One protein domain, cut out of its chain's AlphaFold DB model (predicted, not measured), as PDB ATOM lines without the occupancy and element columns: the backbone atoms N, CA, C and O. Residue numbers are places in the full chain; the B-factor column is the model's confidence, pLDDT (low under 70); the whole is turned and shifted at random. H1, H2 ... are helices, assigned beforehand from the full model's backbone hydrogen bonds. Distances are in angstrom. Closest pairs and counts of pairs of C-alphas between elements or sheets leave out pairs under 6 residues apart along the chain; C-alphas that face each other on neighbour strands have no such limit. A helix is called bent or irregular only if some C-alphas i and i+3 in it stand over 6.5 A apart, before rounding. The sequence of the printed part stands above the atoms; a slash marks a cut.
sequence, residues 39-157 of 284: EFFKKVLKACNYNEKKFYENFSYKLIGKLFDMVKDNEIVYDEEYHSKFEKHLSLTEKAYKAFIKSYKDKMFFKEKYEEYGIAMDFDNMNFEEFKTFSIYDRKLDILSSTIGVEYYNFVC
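AT A GLANCE: This is residues 39 to 157 of the 284 residues of a protein of Clostridium sp. CAG:594 (UniProt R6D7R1). One long helix, H7, runs through the domain as its spine, and shorter helices are set round it, mostly crosswise. H1, H2 and H3 gather round its later residues, while H5 and H6 make an L-shaped corner at its first end, with H6 folding back toward H3. The printed part has 119 residues with seven named helices, H1 to H7 in chain order, and no named strand: all helix. It is compact, with a radius of gyration of the C-alphas of 15.3 A and spans of 44 by 29 by 23 A.

IN THESE COORDINATES: H7, residues 128 to 157, runs 42.8 A from C-alpha 128 at (19.071, -35.957, -4.476) to C-alpha 157 at (31.375, -49.602, -43.100). H6 is residues 104 to 116, 18.8 A, and H3 residues 61 to 71, 15.3 A. H1, residues 39 to 47, begins at C-alpha 39 at (40.289, -37.099, -30.520). H2 is residues 52 to 57, H4 80 to 87 and H5 94 to 102. H4 is irregular, but only just: C-alphas 84 and 87 are 6.54 A apart.

HOW THE PARTS SIT: H7 is the hub. Its residues 141 to 148 touch H3, closest C-alphas Ile 64 and Ser 145, 6.5 A, at a steep tilt of 57 degrees, opposite ways. Its residues 144 to 151 touch H1, closest C-alphas Phe 41 and Ile 148, 6.3 A, about perpendicular at 73 degrees. H4 only just touches residues 136 to 139, with 3 pairs of C-alphas within 8 A, the closest Glu 87 and Ile 136, 6.9 A. H5 and H7 only just touch, only at their ends, closest C-alphas Tyr 97 and Phe 128, 6.4 A. H5 and H6 only just touch, only at the corner, closest C-alphas Phe 100 and Asp 106, 6.7 A. H6 and H7 are apart. H2 is close to H7 but not clearly touching, closest C-alphas Tyr 56 and Tyr 152, 6.5 A. Every O i to N i+4 pair is within hydrogen-bond range in H1, H2, H3, H4, H6 and H7; in H5, 4 of 5 are.

THE WHOLE: The C-alphas farthest apart, Lys 53 and Lys 95, are 44.9 A apart. The printed part has no cut, and the link from H6 to H7, 11 residues, is long. No printed residue is under 70 in pLDDT.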
ATOM      1  N   GLU A  39      39.532 -37.498 -31.708       87.25
ATOM      2  CA  GLU A  39      40.289 -37.099 -30.520       87.25
ATOM      3  C   GLU A  39      39.714 -37.608 -29.183       87.25
ATOM      4  O   GLU A  39      40.477 -38.137 -28.374       87.25
ATOM      5  N   PHE A  40      38.405 -37.487 -28.920       89.38
ATOM      6  CA  PHE A  40      37.803 -37.992 -27.679       89.38
ATOM      7  C   PHE A  40      37.936 -39.515 -27.592       89.38
ATOM      8  O   PHE A  40      38.358 -40.047 -26.563       89.38
ATOM      9  N   PHE A  41      37.666 -40.225 -28.690       91.31
ATOM     10  CA  PHE A  41      37.868 -41.673 -28.758       91.31
ATOM     11  C   PHE A  41      39.329 -42.058 -28.473       91.31
ATOM     12  O   PHE A  41      39.597 -42.925 -27.636       91.31
ATOM     13  N   LYS A  42      40.290 -41.353 -29.080       92.06
ATOM     14  CA  LYS A  42      41.725 -41.541 -28.826       92.06
ATOM     15  C   LYS A  42      42.115 -41.248 -27.378       92.06
ATOM     16  O   LYS A  42      42.911 -42.004 -26.815       92.06
ATOM     17  N   LYS A  43      41.561 -40.198 -26.755       93.06
ATOM     18  CA  LYS A  43      41.760 -39.891 -25.324       93.06
ATOM     19  C   LYS A  43      41.296 -41.059 -24.452       93.06
ATOM     20  O   LYS A  43      42.063 -41.503 -23.598       93.06
ATOM     21  N   VAL A  44      40.108 -41.609 -24.716       95.00
ATOM     22  CA  VAL A  44      39.564 -42.775 -23.996       95.00
ATOM     23  C   VAL A  44      40.466 -43.996 -24.155       95.00
ATOM     24  O   VAL A  44      40.888 -44.576 -23.156       95.00
ATOM     25  N   LEU A  45      40.808 -44.387 -25.390       94.75
ATOM     26  CA  LEU A  45      41.656 -45.562 -25.616       94.75
ATOM     27  C   LEU A  45      43.022 -45.409 -24.937       94.75
ATOM     28  O   LEU A  45      43.506 -46.351 -24.312       94.75
ATOM     29  N   LYS A  46      43.620 -44.213 -25.001       95.06
ATOM     30  CA  LYS A  46      44.887 -43.909 -24.328       95.06
ATOM     31  C   LYS A  46      44.763 -44.012 -22.808       95.06
ATOM     32  O   LYS A  46      45.612 -44.649 -22.188       95.06
ATOM     33  N   ALA A  47      43.722 -43.426 -22.215       95.25
ATOM     34  CA  ALA A  47      43.470 -43.490 -20.774       95.25
ATOM     35  C   ALA A  47      43.267 -44.933 -20.286       95.25
ATOM     36  O   ALA A  47      43.732 -45.295 -19.208       95.25
ATOM     37  N   CYS A  48      42.651 -45.779 -21.114       94.44
ATOM     38  CA  CYS A  48      42.441 -47.195 -20.823       94.44
ATOM     39  C   CYS A  48      43.612 -48.107 -21.224       94.44
ATOM     40  O   CYS A  48      43.508 -49.321 -21.053       94.44
ATOM     41  N   ASN A  49      44.703 -47.563 -21.786       93.56
ATOM     42  CA  ASN A  49      45.799 -48.327 -22.396       93.56
ATOM     43  C   ASN A  49      45.299 -49.418 -23.367       93.56
ATOM     44  O   ASN A  49      45.760 -50.564 -23.370       93.56
ATOM     45  N   TYR A  50      44.296 -49.068 -24.168       92.62
ATOM     46  CA  TYR A  50      43.600 -49.984 -25.056       92.62
ATOM     47  C   TYR A  50      44.082 -49.805 -26.498       92.62
ATOM     48  O   TYR A  50      44.272 -48.692 -26.984       92.62
ATOM     49  N   ASN A  51      44.285 -50.916 -27.208       93.06
ATOM     50  CA  ASN A  51      44.691 -50.888 -28.610       93.06
ATOM     51  C   ASN A  51      43.463 -50.798 -29.527       93.06
ATOM     52  O   ASN A  51      42.541 -51.596 -29.389       93.06
ATOM     53  N   GLU A  52      43.491 -49.888 -30.498       92.44
ATOM     54  CA  GLU A  52      42.371 -49.625 -31.409       92.44
ATOM     55  C   GLU A  52      41.935 -50.859 -32.221       92.44
ATOM     56  O   GLU A  52      40.757 -51.203 -32.255       92.44
ATOM     57  N   LYS A  53      42.880 -51.611 -32.801       91.81
ATOM     58  CA  LYS A  53      42.547 -52.839 -33.539       91.81
ATOM     59  C   LYS A  53      41.856 -53.860 -32.633       91.81
ATOM     60  O   LYS A  53      40.815 -54.405 -32.990       91.81
ATOM     61  N   LYS A  54      42.408 -54.083 -31.434       91.75
ATOM     62  CA  LYS A  54      41.785 -54.972 -30.440       91.75
ATOM     63  C   LYS A  54      40.419 -54.459 -29.988       91.75
ATOM     64  O   LYS A  54      39.571 -55.271 -29.630       91.75
ATOM     65  N   PHE A  55      40.213 -53.143 -29.956       94.69
ATOM     66  CA  PHE A  55      38.926 -52.543 -29.623       94.69
ATOM     67  C   PHE A  55      37.871 -52.948 -30.651       94.69
ATOM     68  O   PHE A  55      36.862 -53.538 -30.270       94.69
ATOM     69  N   TYR A  56      38.144 -52.744 -31.941       94.25
ATOM     70  CA  TYR A  56      37.207 -53.108 -33.003       94.25
ATOM     71  C   TYR A  56      36.915 -54.616 -33.055       94.25
ATOM     72  O   TYR A  56      35.765 -55.014 -33.226       94.25
ATOM     73  N   GLU A  57      37.923 -55.466 -32.838       93.19
ATOM     74  CA  GLU A  57      37.756 -56.929 -32.810       93.19
ATOM     75  C   GLU A  57      36.881 -57.427 -31.645       93.19
ATOM     76  O   GLU A  57      36.279 -58.495 -31.744       93.19
ATOM     77  N   ASN A  58      36.804 -56.672 -30.545       94.62
ATOM     78  CA  ASN A  58      36.095 -57.062 -29.319       94.62
ATOM     79  C   ASN A  58      34.921 -56.131 -28.986       94.62
ATOM     80  O   ASN A  58      34.455 -56.099 -27.841       94.62
ATOM     81  N   PHE A  59      34.459 -55.350 -29.965       96.31
ATOM     82  CA  PHE A  59      33.416 -54.361 -29.750       96.31
ATOM     83  C   PHE A  59      32.145 -54.987 -29.165       96.31
ATOM     84  O   PHE A  59      31.638 -56.003 -29.639       96.31
ATOM     85  N   SER A  60      31.626 -54.359 -28.114       96.12
ATOM     86  CA  SER A  60      30.329 -54.673 -27.520       96.12
ATOM     87  C   SER A  60      29.889 -53.522 -26.618       96.12
ATOM     88  O   SER A  60      30.730 -52.806 -26.072       96.12
ATOM     89  N   TYR A  61      28.586 -53.387 -26.375       96.06
ATOM     90  CA  TYR A  61      28.084 -52.427 -25.386       96.06
ATOM     91  C   TYR A  61      28.655 -52.695 -23.985       96.06
ATOM     92  O   TYR A  61      29.048 -51.766 -23.286       96.06
ATOM     93  N   LYS A  62      28.877 -53.963 -23.619       97.56
ATOM     94  CA  LYS A  62      29.571 -54.320 -22.368       97.56
ATOM     95  C   LYS A  62      31.024 -53.843 -22.314       97.56
ATOM     96  O   LYS A  62      31.520 -53.522 -21.238       97.56
ATOM     97  N   LEU A  63      31.733 -53.798 -23.446       96.81
ATOM     98  CA  LEU A  63      33.066 -53.192 -23.497       96.81
ATOM     99  C   LEU A  63      32.985 -51.680 -23.257       96.81
ATOM    100  O   LEU A  63      33.809 -51.156 -22.519       96.81
ATOM    101  N   ILE A  64      31.977 -50.998 -23.812       97.25
ATOM    102  CA  ILE A  64      31.745 -49.571 -23.538       97.25
ATOM    103  C   ILE A  64      31.525 -49.340 -22.040       97.25
ATOM    104  O   ILE A  64      32.164 -48.453 -21.486       97.25
ATOM    105  N   GLY A  65      30.711 -50.162 -21.369       97.81
ATOM    106  CA  GLY A  65      30.518 -50.065 -19.915       97.81
ATOM    107  C   GLY A  65      31.814 -50.245 -19.120       97.81
ATOM    108  O   GLY A  65      32.110 -49.454 -18.229       97.81
ATOM    109  N   LYS A  66      32.661 -51.209 -19.507       97.25
ATOM    110  CA  LYS A  66      33.992 -51.383 -18.895       97.25
ATOM    111  C   LYS A  66      34.893 -50.166 -19.092       97.25
ATOM    112  O   LYS A  66      35.565 -49.754 -18.154       97.25
ATOM    113  N   LEU A  67      34.929 -49.607 -20.304       97.00
ATOM    114  CA  LEU A  67      35.709 -48.402 -20.584       97.00
ATOM    115  C   LEU A  67      35.172 -47.217 -19.780       97.00
ATOM    116  O   LEU A  67      35.964 -46.480 -19.204       97.00
ATOM    117  N   PHE A  68      33.848 -47.075 -19.695       97.81
ATOM    118  CA  PHE A  68      33.192 -46.042 -18.903       97.81
ATOM    119  C   PHE A  68      33.622 -46.096 -17.437       97.81
ATOM    120  O   PHE A  68      34.059 -45.083 -16.901       97.81
ATOM    121  N   ASP A  69      33.594 -47.272 -16.808       97.00
ATOM    122  CA  ASP A  69      34.029 -47.426 -15.418       97.00
ATOM    123  C   ASP A  69      35.489 -47.017 -15.184       97.00
ATOM    124  O   ASP A  69      35.815 -46.524 -14.107       97.00
ATOM    125  N   MET A  70      36.355 -47.175 -16.188       96.75
ATOM    126  CA  MET A  70      37.760 -46.764 -16.111       96.75
ATOM    127  C   MET A  70      37.960 -45.250 -16.264       96.75
ATOM    128  O   MET A  70      38.965 -44.729 -15.780       96.75
ATOM    129  N   VAL A  71      37.056 -44.547 -16.957       96.81
ATOM    130  CA  VAL A  71      37.270 -43.140 -17.350       96.81
ATOM    131  C   VAL A  71      36.250 -42.153 -16.804       96.81
ATOM    132  O   VAL A  71      36.488 -40.960 -16.929       96.81
ATOM    133  N   LYS A  72      35.144 -42.589 -16.190       95.44
ATOM    134  CA  LYS A  72      34.043 -41.710 -15.737       95.44
ATOM    135  C   LYS A  72      34.478 -40.554 -14.826       95.44
ATOM    136  O   LYS A  72      33.860 -39.489 -14.873       95.44
ATOM    137  N   ASP A  73      35.575 -40.730 -14.090       95.38
ATOM    138  CA  ASP A  73      36.186 -39.729 -13.200       95.38
ATOM    139  C   ASP A  73      37.542 -39.203 -13.723       95.38
ATOM    140  O   ASP A  73      38.339 -38.636 -12.981       95.38
ATOM    141  N   ASN A  74      37.853 -39.432 -15.001       95.31
ATOM    142  CA  ASN A  74      39.109 -39.025 -15.617       95.31
ATOM    143  C   ASN A  74      38.988 -37.631 -16.254       95.31
ATOM    144  O   ASN A  74      38.456 -37.483 -17.354       95.31
ATOM    145  N   GLU A  75      39.559 -36.630 -15.587       91.69
ATOM    146  CA  GLU A  75      39.572 -35.214 -16.002       91.69
ATOM    147  C   GLU A  75      40.336 -34.947 -17.315       91.69
ATOM    148  O   GLU A  75      40.154 -33.913 -17.947       91.69
ATOM    149  N   ILE A  76      41.199 -35.870 -17.762       90.00
ATOM    150  CA  ILE A  76      41.877 -35.752 -19.067       90.00
ATOM    151  C   ILE A  76      40.925 -36.155 -20.201       90.00
ATOM    152  O   ILE A  76      41.024 -35.638 -21.313       90.00
ATOM    153  N   VAL A  77      40.026 -37.107 -19.940       91.88
ATOM    154  CA  VAL A  77      39.009 -37.550 -20.904       91.88
ATOM    155  C   VAL A  77      37.835 -36.575 -20.921       91.88
ATOM    156  O   VAL A  77      37.387 -36.174 -21.992       91.88
ATOM    157  N   TYR A  78      37.355 -36.187 -19.742       91.06
ATOM    158  CA  TYR A  78      36.259 -35.241 -19.556       91.06
ATOM    159  C   TYR A  78      36.820 -33.874 -19.161       91.06
ATOM    160  O   TYR A  78      36.675 -33.446 -18.027       91.06
ATOM    161  N   ASP A  79      37.505 -33.230 -20.102       86.81
ATOM    162  CA  ASP A  79      38.195 -31.956 -19.887       86.81
ATOM    163  C   ASP A  79      37.247 -30.734 -19.860       86.81
ATOM    164  O   ASP A  79      36.019 -30.831 -19.953       86.81
ATOM    165  N   GLU A  80      37.820 -29.532 -19.736       84.56
ATOM    166  CA  GLU A  80      37.062 -28.274 -19.726       84.56
ATOM    167  C   GLU A  80      36.181 -28.093 -20.971       84.56
ATOM    168  O   GLU A  80      35.079 -27.539 -20.881       84.56
ATOM    169  N   GLU A  81      36.635 -28.577 -22.132       84.19
ATOM    170  CA  GLU A  81      35.860 -28.521 -23.366       84.19
ATOM    171  C   GLU A  81      34.602 -29.382 -23.233       84.19
ATOM    172  O   GLU A  81      33.499 -28.887 -23.499       84.19
ATOM    173  N   TYR A  82      34.738 -30.620 -22.740       85.19
ATOM    174  CA  TYR A  82      33.602 -31.490 -22.443       85.19
ATOM    175  C   TYR A  82      32.605 -30.814 -21.493       85.19
ATOM    176  O   TYR A  82      31.415 -30.697 -21.813       85.19
ATOM    177  N   HIS A  83      33.083 -30.319 -20.348       81.88
ATOM    178  CA  HIS A  83      32.220 -29.692 -19.347       81.88
ATOM    179  C   HIS A  83      31.481 -28.479 -19.916       81.88
ATOM    180  O   HIS A  83      30.282 -28.303 -19.673       81.88
ATOM    181  N   SER A  84      32.176 -27.655 -20.708       82.00
ATOM    182  CA  SER A  84      31.598 -26.464 -21.325       82.00
ATOM    183  C   SER A  84      30.471 -26.780 -22.309       82.00
ATOM    184  O   SER A  84      29.498 -26.028 -22.355       82.00
ATOM    185  N   LYS A  85      30.586 -27.887 -23.053       81.62
ATOM    186  CA  LYS A  85      29.652 -28.275 -24.117       81.62
ATOM    187  C   LYS A  85      28.482 -29.120 -23.625       81.62
ATOM    188  O   LYS A  85      27.382 -28.986 -24.155       81.62
ATOM    189  N   PHE A  86      28.706 -30.010 -22.660       81.44
ATOM    190  CA  PHE A  86      27.750 -31.084 -22.372       81.44
ATOM    191  C   PHE A  86      27.177 -31.042 -20.957       81.44
ATOM    192  O   PHE A  86      25.986 -31.300 -20.783       81.44
ATOM    193  N   GLU A  87      27.979 -30.695 -19.952       80.25
ATOM    194  CA  GLU A  87      27.548 -30.792 -18.552       80.25
ATOM    195  C   GLU A  87      26.804 -29.543 -18.065       80.25
ATOM    196  O   GLU A  87      25.813 -29.653 -17.341       80.25
ATOM    197  N   LYS A  88      27.193 -28.348 -18.539       78.06
ATOM    198  CA  LYS A  88      26.563 -27.063 -18.159       78.06
ATOM    199  C   LYS A  88      25.058 -26.973 -18.448       78.06
ATOM    200  O   LYS A  88      24.390 -26.083 -17.926       78.06
ATOM    201  N   HIS A  89      24.520 -27.866 -19.273       78.00
ATOM    202  CA  HIS A  89      23.117 -27.872 -19.688       78.00
ATOM    203  C   HIS A  89      22.244 -28.882 -18.923       78.00
ATOM    204  O   HIS A  89      21.060 -29.022 -19.234       78.00
ATOM    205  N   LEU A  90      22.790 -29.585 -17.925       84.50
ATOM    206  CA  LEU A  90      22.022 -30.537 -17.123       84.50
ATOM    207  C   LEU A  90      21.064 -29.826 -16.155       84.50
ATOM    208  O   LEU A  90      21.452 -28.953 -15.378       84.50
ATOM    209  N   SER A  91      19.792 -30.236 -16.158       83.00
ATOM    210  CA  SER A  91      18.784 -29.726 -15.218       83.00
ATOM    211  C   SER A  91      18.874 -30.449 -13.870       83.00
ATOM    212  O   SER A  91      18.071 -31.323 -13.550       83.00
ATOM    213  N   LEU A  92      19.854 -30.067 -13.052       90.19
ATOM    214  CA  LEU A  92      20.117 -30.666 -11.737       90.19
ATOM    215  C   LEU A  92      19.269 -30.026 -10.623       90.19
ATOM    216  O   LEU A  92      19.782 -29.531  -9.621       90.19
ATOM    217  N   THR A  93      17.948 -29.992 -10.818       95.00
ATOM    218  CA  THR A  93      17.007 -29.350  -9.884       95.00
ATOM    219  C   THR A  93      16.269 -30.363  -9.017       95.00
ATOM    220  O   THR A  93      15.974 -31.477  -9.447       95.00
ATOM    221  N   GLU A  94      15.865 -29.951  -7.813       94.88
ATOM    222  CA  GLU A  94      15.042 -30.788  -6.928       94.88
ATOM    223  C   GLU A  94      13.692 -31.159  -7.578       94.88
ATOM    224  O   GLU A  94      13.138 -32.232  -7.342       94.88
ATOM    225  N   LYS A  95      13.170 -30.290  -8.456       96.44
ATOM    226  CA  LYS A  95      11.973 -30.566  -9.262       96.44
ATOM    227  C   LYS A  95      12.204 -31.719 -10.243       96.44
ATOM    228  O   LYS A  95      11.346 -32.595 -10.333       96.44
ATOM    229  N   ALA A  96      13.331 -31.721 -10.960       95.19
ATOM    230  CA  ALA A  96      13.690 -32.793 -11.889       95.19
ATOM    231  C   ALA A  96      13.872 -34.126 -11.149       95.19
ATOM    232  O   ALA A  96      13.283 -35.129 -11.543       95.19
ATOM    233  N   TYR A  97      14.566 -34.104 -10.009       96.88
ATOM    234  CA  TYR A  97      14.704 -35.260  -9.123       96.88
ATOM    235  C   TYR A  97      13.349 -35.832  -8.678       96.88
ATOM    236  O   TYR A  97      13.073 -37.019  -8.858       96.88
ATOM    237  N   LYS A  98      12.451 -34.982  -8.159       96.00
ATOM    238  CA  LYS A  98      11.104 -35.400  -7.733       96.00
ATOM    239  C   LYS A  98      10.276 -35.977  -8.881       96.00
ATOM    240  O   LYS A  98       9.425 -36.827  -8.628       96.00
ATOM    241  N   ALA A  99      10.479 -35.505 -10.112       95.69
ATOM    242  CA  ALA A  99       9.830 -36.067 -11.293       95.69
ATOM    243  C   ALA A  99      10.404 -37.451 -11.637       95.69
ATOM    244  O   ALA A  99       9.633 -38.395 -11.801       95.69
ATOM    245  N   PHE A 100      11.734 -37.583 -11.656       95.69
ATOM    246  CA  PHE A 100      12.437 -38.830 -11.955       95.69
ATOM    247  C   PHE A 100      12.063 -39.962 -10.988       95.69
ATOM    248  O   PHE A 100      11.613 -41.018 -11.423       95.69
ATOM    249  N   ILE A 101      12.148 -39.731  -9.672       95.31
ATOM    250  CA  ILE A 101      11.858 -40.767  -8.661       95.31
ATOM    251  C   ILE A 101      10.415 -41.286  -8.752       95.31
ATOM    252  O   ILE A 101      10.158 -42.467  -8.506       95.31
ATOM    253  N   LYS A 102       9.468 -40.425  -9.145       95.94
ATOM    254  CA  LYS A 102       8.057 -40.795  -9.342       95.94
ATOM    255  C   LYS A 102       7.806 -41.548 -10.650       95.94
ATOM    256  O   LYS A 102       6.770 -42.197 -10.782       95.94
ATOM    257  N   SER A 103       8.717 -41.464 -11.617       96.12
ATOM    258  CA  SER A 103       8.544 -42.037 -12.948       96.12
ATOM    259  C   SER A 103       9.056 -43.475 -13.005       96.12
ATOM    260  O   SER A 103      10.240 -43.735 -13.204       96.12
ATOM    261  N   TYR A 104       8.150 -44.448 -12.864       95.06
ATOM    262  CA  TYR A 104       8.496 -45.863 -13.061       95.06
ATOM    263  C   TYR A 104       9.049 -46.125 -14.470       95.06
ATOM    264  O   TYR A 104      10.012 -46.870 -14.626       95.06
ATOM    265  N   LYS A 105       8.471 -45.466 -15.483       96.38
ATOM    266  CA  LYS A 105       8.889 -45.594 -16.882       96.38
ATOM    267  C   LYS A 105      10.342 -45.161 -17.081       96.38
ATOM    268  O   LYS A 105      11.094 -45.904 -17.699       96.38
ATOM    269  N   ASP A 106      10.735 -44.007 -16.540       95.00
ATOM    270  CA  ASP A 106      12.108 -43.514 -16.708       95.00
ATOM    271  C   ASP A 106      13.097 -44.410 -15.958       95.00
ATOM    272  O   ASP A 106      14.110 -44.811 -16.523       95.00
ATOM    273  N   LYS A 107      12.772 -44.823 -14.724       96.00
ATOM    274  CA  LYS A 107      13.609 -45.765 -13.962       96.00
ATOM    275  C   LYS A 107      13.823 -47.085 -14.711       96.00
ATOM    276  O   LYS A 107      14.947 -47.574 -14.749       96.00
ATOM    277  N   MET A 108      12.771 -47.653 -15.303       96.19
ATOM    278  CA  MET A 108      12.881 -48.881 -16.101       96.19
ATOM    279  C   MET A 108      13.712 -48.670 -17.363       96.19
ATOM    280  O   MET A 108      14.615 -49.461 -17.614       96.19
ATOM    281  N   PHE A 109      13.484 -47.573 -18.089       96.19
ATOM    282  CA  PHE A 109      14.275 -47.220 -19.267       96.19
ATOM    283  C   PHE A 109      15.778 -47.158 -18.952       96.19
ATOM    284  O   PHE A 109      16.581 -47.765 -19.655       96.19
ATOM    285  N   PHE A 110      16.174 -46.478 -17.870       96.88
ATOM    286  CA  PHE A 110      17.587 -46.405 -17.495       96.88
ATOM    287  C   PHE A 110      18.138 -47.736 -16.974       96.88
ATOM    288  O   PHE A 110      19.296 -48.037 -17.245       96.88
ATOM    289  N   LYS A 111      17.342 -48.555 -16.269       96.69
ATOM    290  CA  LYS A 111      17.770 -49.907 -15.868       96.69
ATOM    291  C   LYS A 111      18.096 -50.764 -17.094       96.69
ATOM    292  O   LYS A 111      19.186 -51.321 -17.156       96.69
ATOM    293  N   GLU A 112      17.196 -50.798 -18.077       96.44
ATOM    294  CA  GLU A 112      17.380 -51.545 -19.329       96.44
ATOM    295  C   GLU A 112      18.589 -51.024 -20.119       96.44
ATOM    296  O   GLU A 112      19.473 -51.799 -20.478       96.44
ATOM    297  N   LYS A 113      18.694 -49.699 -20.296       96.25
ATOM    298  CA  LYS A 113      19.839 -49.050 -20.955       96.25
ATOM    299  C   LYS A 113      21.170 -49.448 -20.312       96.25
ATOM    300  O   LYS A 113      22.098 -49.838 -21.008       96.25
ATOM    301  N   TYR A 114      21.294 -49.337 -18.989       97.56
ATOM    302  CA  TYR A 114      22.551 -49.629 -18.292       97.56
ATOM    303  C   TYR A 114      22.892 -51.127 -18.278       97.56
ATOM    304  O   TYR A 114      24.073 -51.487 -18.337       97.56
ATOM    305  N   GLU A 115      21.886 -52.005 -18.285       97.25
ATOM    306  CA  GLU A 115      22.080 -53.451 -18.394       97.25
ATOM    307  C   GLU A 115      22.763 -53.849 -19.716       97.25
ATOM    308  O   GLU A 115      23.634 -54.728 -19.716       97.25
ATOM    309  N   GLU A 116      22.475 -53.157 -20.825       96.31
ATOM    310  CA  GLU A 116      23.168 -53.363 -22.110       96.31
ATOM    311  C   GLU A 116      24.680 -53.108 -22.005       96.31
ATOM    312  O   GLU A 116      25.494 -53.837 -22.589       96.31
ATOM    313  N   TYR A 117      25.069 -52.116 -21.200       97.88
ATOM    314  CA  TYR A 117      26.464 -51.807 -20.882       97.88
ATOM    315  C   TYR A 117      27.055 -52.725 -19.800       97.88
ATOM    316  O   TYR A 117      28.252 -52.664 -19.524       97.88
ATOM    317  N   GLY A 118      26.256 -53.620 -19.213       97.75
ATOM    318  CA  GLY A 118      26.677 -54.499 -18.123       97.75
ATOM    319  C   GLY A 118      26.816 -53.787 -16.775       97.75
ATOM    320  O   GLY A 118      27.565 -54.266 -15.926       97.75
ATOM    321  N   ILE A 119      26.119 -52.665 -16.585       96.75
ATOM    322  CA  ILE A 119      26.127 -51.872 -15.355       96.75
ATOM    323  C   ILE A 119      24.787 -52.076 -14.638       96.75
ATOM    324  O   ILE A 119      23.723 -51.846 -15.205       96.75
ATOM    325  N   ALA A 120      24.830 -52.512 -13.380       95.25
ATOM    326  CA  ALA A 120      23.627 -52.677 -12.571       95.25
ATOM    327  C   ALA A 120      23.218 -51.340 -11.937       95.25
ATOM    328  O   ALA A 120      24.033 -50.700 -11.274       95.25
ATOM    329  N   MET A 121      21.953 -50.949 -12.110       94.44
ATOM    330  CA  MET A 121      21.398 -49.711 -11.556       94.44
ATOM    331  C   MET A 121      20.265 -50.000 -10.572       94.44
ATOM    332  O   MET A 121      19.346 -50.769 -10.867       94.44
ATOM    333  N   ASP A 122      20.291 -49.314  -9.430       94.00
ATOM    334  CA  ASP A 122      19.178 -49.249  -8.486       94.00
ATOM    335  C   ASP A 122      18.803 -47.786  -8.219       94.00
ATOM    336  O   ASP A 122      19.658 -46.925  -8.026       94.00
ATOM    337  N   PHE A 123      17.502 -47.514  -8.242       95.50
ATOM    338  CA  PHE A 123      16.918 -46.180  -8.147       95.50
ATOM    339  C   PHE A 123      15.903 -46.060  -7.003       95.50
ATOM    340  O   PHE A 123      15.378 -44.970  -6.782       95.50
ATOM    341  N   ASP A 124      15.571 -47.147  -6.296       88.94
ATOM    342  CA  ASP A 124      14.411 -47.152  -5.394       88.94
ATOM    343  C   ASP A 124      14.642 -46.365  -4.097       88.94
ATOM    344  O   ASP A 124      13.684 -45.849  -3.524       88.94
ATOM    345  N   ASN A 125      15.904 -46.171  -3.702       91.50
ATOM    346  CA  ASN A 125      16.294 -45.355  -2.546       91.50
ATOM    347  C   ASN A 125      17.219 -44.180  -2.908       91.50
ATOM    348  O   ASN A 125      17.885 -43.634  -2.034       91.50
ATOM    349  N   MET A 126      17.258 -43.789  -4.186       96.19
ATOM    350  CA  MET A 126      18.150 -42.736  -4.669       96.19
ATOM    351  C   MET A 126      17.803 -41.374  -4.049       96.19
ATOM    352  O   MET A 126      16.691 -40.859  -4.212       96.19
ATOM    353  N   ASN A 127      18.771 -40.759  -3.373       96.81
ATOM    354  CA  ASN A 127      18.673 -39.407  -2.832       96.81
ATOM    355  C   ASN A 127      19.021 -38.332  -3.885       96.81
ATOM    356  O   ASN A 127      19.392 -38.632  -5.021       96.81
ATOM    357  N   PHE A 128      18.868 -37.054  -3.527       97.00
ATOM    358  CA  PHE A 128      19.071 -35.957  -4.476       97.00
ATOM    359  C   PHE A 128      20.525 -35.810  -4.953       97.00
ATOM    360  O   PHE A 128      20.743 -35.491  -6.119       97.00
ATOM    361  N   GLU A 129      21.519 -36.056  -4.097       96.75
ATOM    362  CA  GLU A 129      22.928 -35.985  -4.502       96.75
ATOM    363  C   GLU A 129      23.305 -37.173  -5.395       96.75
ATOM    364  O   GLU A 129      23.925 -36.980  -6.439       96.75
ATOM    365  N   GLU A 130      22.827 -38.378  -5.073       96.69
ATOM    366  CA  GLU A 130      22.979 -39.560  -5.934       96.69
ATOM    367  C   GLU A 130      22.349 -39.341  -7.316       96.69
ATOM    368  O   GLU A 130      22.933 -39.724  -8.328       96.69
ATOM    369  N   PHE A 131      21.199 -38.663  -7.384       96.31
ATOM    370  CA  PHE A 131      20.571 -38.280  -8.648       96.31
ATOM    371  C   PHE A 131      21.429 -37.313  -9.473       96.31
ATOM    372  O   PHE A 131      21.492 -37.447 -10.699       96.31
ATOM    373  N   LYS A 132      22.098 -36.342  -8.836       95.56
ATOM    374  CA  LYS A 132      23.009 -35.434  -9.548       95.56
ATOM    375  C   LYS A 132      24.193 -36.196 -10.126       95.56
ATOM    376  O   LYS A 132      24.471 -36.053 -11.314       95.56
ATOM    377  N   THR A 133      24.837 -37.036  -9.315       95.06
ATOM    378  CA  THR A 133      25.948 -37.886  -9.760       95.06
ATOM    379  C   THR A 133      25.516 -38.801 -10.901       95.06
ATOM    380  O   THR A 133      26.182 -38.846 -11.932       95.06
ATOM    381  N   PHE A 134      24.360 -39.457 -10.769       96.00
ATOM    382  CA  PHE A 134      23.770 -40.265 -11.833       96.00
ATOM    383  C   PHE A 134      23.568 -39.456 -13.118       96.00
ATOM    384  O   PHE A 134      24.005 -39.892 -14.174       96.00
ATOM    385  N   SER A 135      22.974 -38.264 -13.036       94.94
ATOM    386  CA  SER A 135      22.697 -37.425 -14.211       94.94
ATOM    387  C   SER A 135      23.976 -37.001 -14.948       94.94
ATOM    388  O   SER A 135      23.993 -36.930 -16.178       94.94
ATOM    389  N   ILE A 136      25.057 -36.730 -14.209       94.25
ATOM    390  CA  ILE A 136      26.375 -36.417 -14.780       94.25
ATOM    391  C   ILE A 136      26.962 -37.659 -15.458       94.25
ATOM    392  O   ILE A 136      27.411 -37.597 -16.602       94.25
ATOM    393  N   TYR A 137      26.929 -38.807 -14.782       95.88
ATOM    394  CA  TYR A 137      27.446 -40.063 -15.318       95.88
ATOM    395  C   TYR A 137      26.664 -40.577 -16.524       95.88
ATOM    396  O   TYR A 137      27.280 -41.056 -17.472       95.88
ATOM    397  N   ASP A 138      25.346 -40.421 -16.541       95.69
ATOM    398  CA  ASP A 138      24.505 -40.737 -17.696       95.69
ATOM    399  C   ASP A 138      24.902 -39.891 -18.908       95.69
ATOM    400  O   ASP A 138      25.160 -40.426 -19.985       95.69
ATOM    401  N   ARG A 139      25.115 -38.583 -18.710       93.69
ATOM    402  CA  ARG A 139      25.622 -37.702 -19.769       93.69
ATOM    403  C   ARG A 139      27.016 -38.110 -20.255       93.69
ATOM    404  O   ARG A 139      27.288 -38.050 -21.455       93.69
ATOM    405  N   LYS A 140      27.915 -38.505 -19.353       95.12
ATOM    406  CA  LYS A 140      29.263 -38.987 -19.701       95.12
ATOM    407  C   LYS A 140      29.213 -40.292 -20.497       95.12
ATOM    408  O   LYS A 140      29.942 -40.414 -21.485       95.12
ATOM    409  N   LEU A 141      28.345 -41.227 -20.111       96.12
ATOM    410  CA  LEU A 141      28.125 -42.491 -20.813       96.12
ATOM    411  C   LEU A 141      27.478 -42.275 -22.189       96.12
ATOM    412  O   LEU A 141      27.881 -42.921 -23.153       96.12
ATOM    413  N   ASP A 142      26.539 -41.338 -22.317       93.25
ATOM    414  CA  ASP A 142      25.909 -40.995 -23.598       93.25
ATOM    415  C   ASP A 142      26.920 -40.474 -24.616       93.25
ATOM    416  O   ASP A 142      26.964 -40.946 -25.753       93.25
ATOM    417  N   ILE A 143      27.773 -39.533 -24.206       91.50
ATOM    418  CA  ILE A 143      28.809 -38.977 -25.086       91.50
ATOM    419  C   ILE A 143      29.857 -40.032 -25.437       91.50
ATOM    420  O   ILE A 143      30.261 -40.134 -26.599       91.50
ATOM    421  N   LEU A 144      30.261 -40.847 -24.459       94.00
ATOM    422  CA  LEU A 144      31.202 -41.937 -24.679       94.00
ATOM    423  C   LEU A 144      30.647 -42.963 -25.669       94.00
ATOM    424  O   LEU A 144      31.311 -43.286 -26.653       94.00
ATOM    425  N   SER A 145      29.434 -43.457 -25.424       94.62
ATOM    426  CA  SER A 145      28.805 -44.494 -26.240       94.62
ATOM    427  C   SER A 145      28.488 -44.004 -27.651       94.62
ATOM    428  O   SER A 145      28.742 -44.738 -28.604       94.62
ATOM    429  N   SER A 146      28.027 -42.758 -27.803       90.94
ATOM    430  CA  SER A 146      27.756 -42.152 -29.113       90.94
ATOM    431  C   SER A 146      29.039 -41.983 -29.924       90.94
ATOM    432  O   SER A 146      29.094 -42.392 -31.083       90.94
ATOM    433  N   THR A 147      30.097 -41.437 -29.310       91.25
ATOM    434  CA  THR A 147      31.397 -41.257 -29.977       91.25
ATOM    435  C   THR A 147      31.978 -42.600 -30.407       91.25
ATOM    436  O   THR A 147      32.308 -42.795 -31.573       91.25
ATOM    437  N   ILE A 148      32.036 -43.561 -29.484       93.19
ATOM    438  CA  ILE A 148      32.536 -44.905 -29.771       93.19
ATOM    439  C   ILE A 148      31.696 -45.600 -30.855       93.19
ATOM    440  O   ILE A 148      32.252 -46.255 -31.737       93.19
ATOM    441  N   GLY A 149      30.368 -45.482 -30.796       92.62
ATOM    442  CA  GLY A 149      29.479 -46.086 -31.781       92.62
ATOM    443  C   GLY A 149      29.739 -45.549 -33.187       92.62
ATOM    444  O   GLY A 149      29.741 -46.321 -34.142       92.62
ATOM    445  N   VAL A 150      29.995 -44.241 -33.323       91.31
ATOM    446  CA  VAL A 150      30.348 -43.612 -34.606       91.31
ATOM    447  C   VAL A 150      31.672 -44.155 -35.138       91.31
ATOM    448  O   VAL A 150      31.726 -44.565 -36.297       91.31
ATOM    449  N   GLU A 151      32.712 -44.222 -34.305       91.94
ATOM    450  CA  GLU A 151      34.020 -44.746 -34.726       91.94
ATOM    451  C   GLU A 151      33.945 -46.219 -35.132       91.94
ATOM    452  O   GLU A 151      34.439 -46.615 -36.191       91.94
ATOM    453  N   TYR A 152      33.241 -47.036 -34.345       93.94
ATOM    454  CA  TYR A 152      33.029 -48.437 -34.690       93.94
ATOM    455  C   TYR A 152      32.240 -48.599 -35.993       93.94
ATOM    456  O   TYR A 152      32.614 -49.405 -36.843       93.94
ATOM    457  N   TYR A 153      31.183 -47.812 -36.189       93.88
ATOM    458  CA  TYR A 153      30.405 -47.838 -37.423       93.88
ATOM    459  C   TYR A 153      31.245 -47.452 -38.643       93.88
ATOM    460  O   TYR A 153      31.194 -48.135 -39.664       93.88
ATOM    461  N   ASN A 154      32.073 -46.408 -38.530       91.56
ATOM    462  CA  ASN A 154      33.006 -46.020 -39.587       91.56
ATOM    463  C   ASN A 154      33.953 -47.172 -39.936       91.56
ATOM    464  O   ASN A 154      34.141 -47.475 -41.115       91.56
ATOM    465  N   PHE A 155      34.510 -47.850 -38.928       92.94
ATOM    466  CA  PHE A 155      35.324 -49.045 -39.132       92.94
ATOM    467  C   PHE A 155      34.546 -50.152 -39.866       92.94
ATOM    468  O   PHE A 155      35.018 -50.646 -40.891       92.94
ATOM    469  N   VAL A 156      33.341 -50.500 -39.399       94.62
ATOM    470  CA  VAL A 156      32.489 -51.548 -39.991       94.62
ATOM    471  C   VAL A 156      32.142 -51.239 -41.448       94.62
ATOM    472  O   VAL A 156      32.254 -52.110 -42.314       94.62
ATOM    473  N   CYS A 157      31.733 -50.007 -41.746       94.25
ATOM    474  CA  CYS A 157      31.375 -49.602 -43.100       94.25
ATOM    475  C   CYS A 157      32.590 -49.580 -44.029       94.25
ATOM    476  O   CYS A 157      32.498 -50.074 -45.153       94.25
TER     477      CYS A 157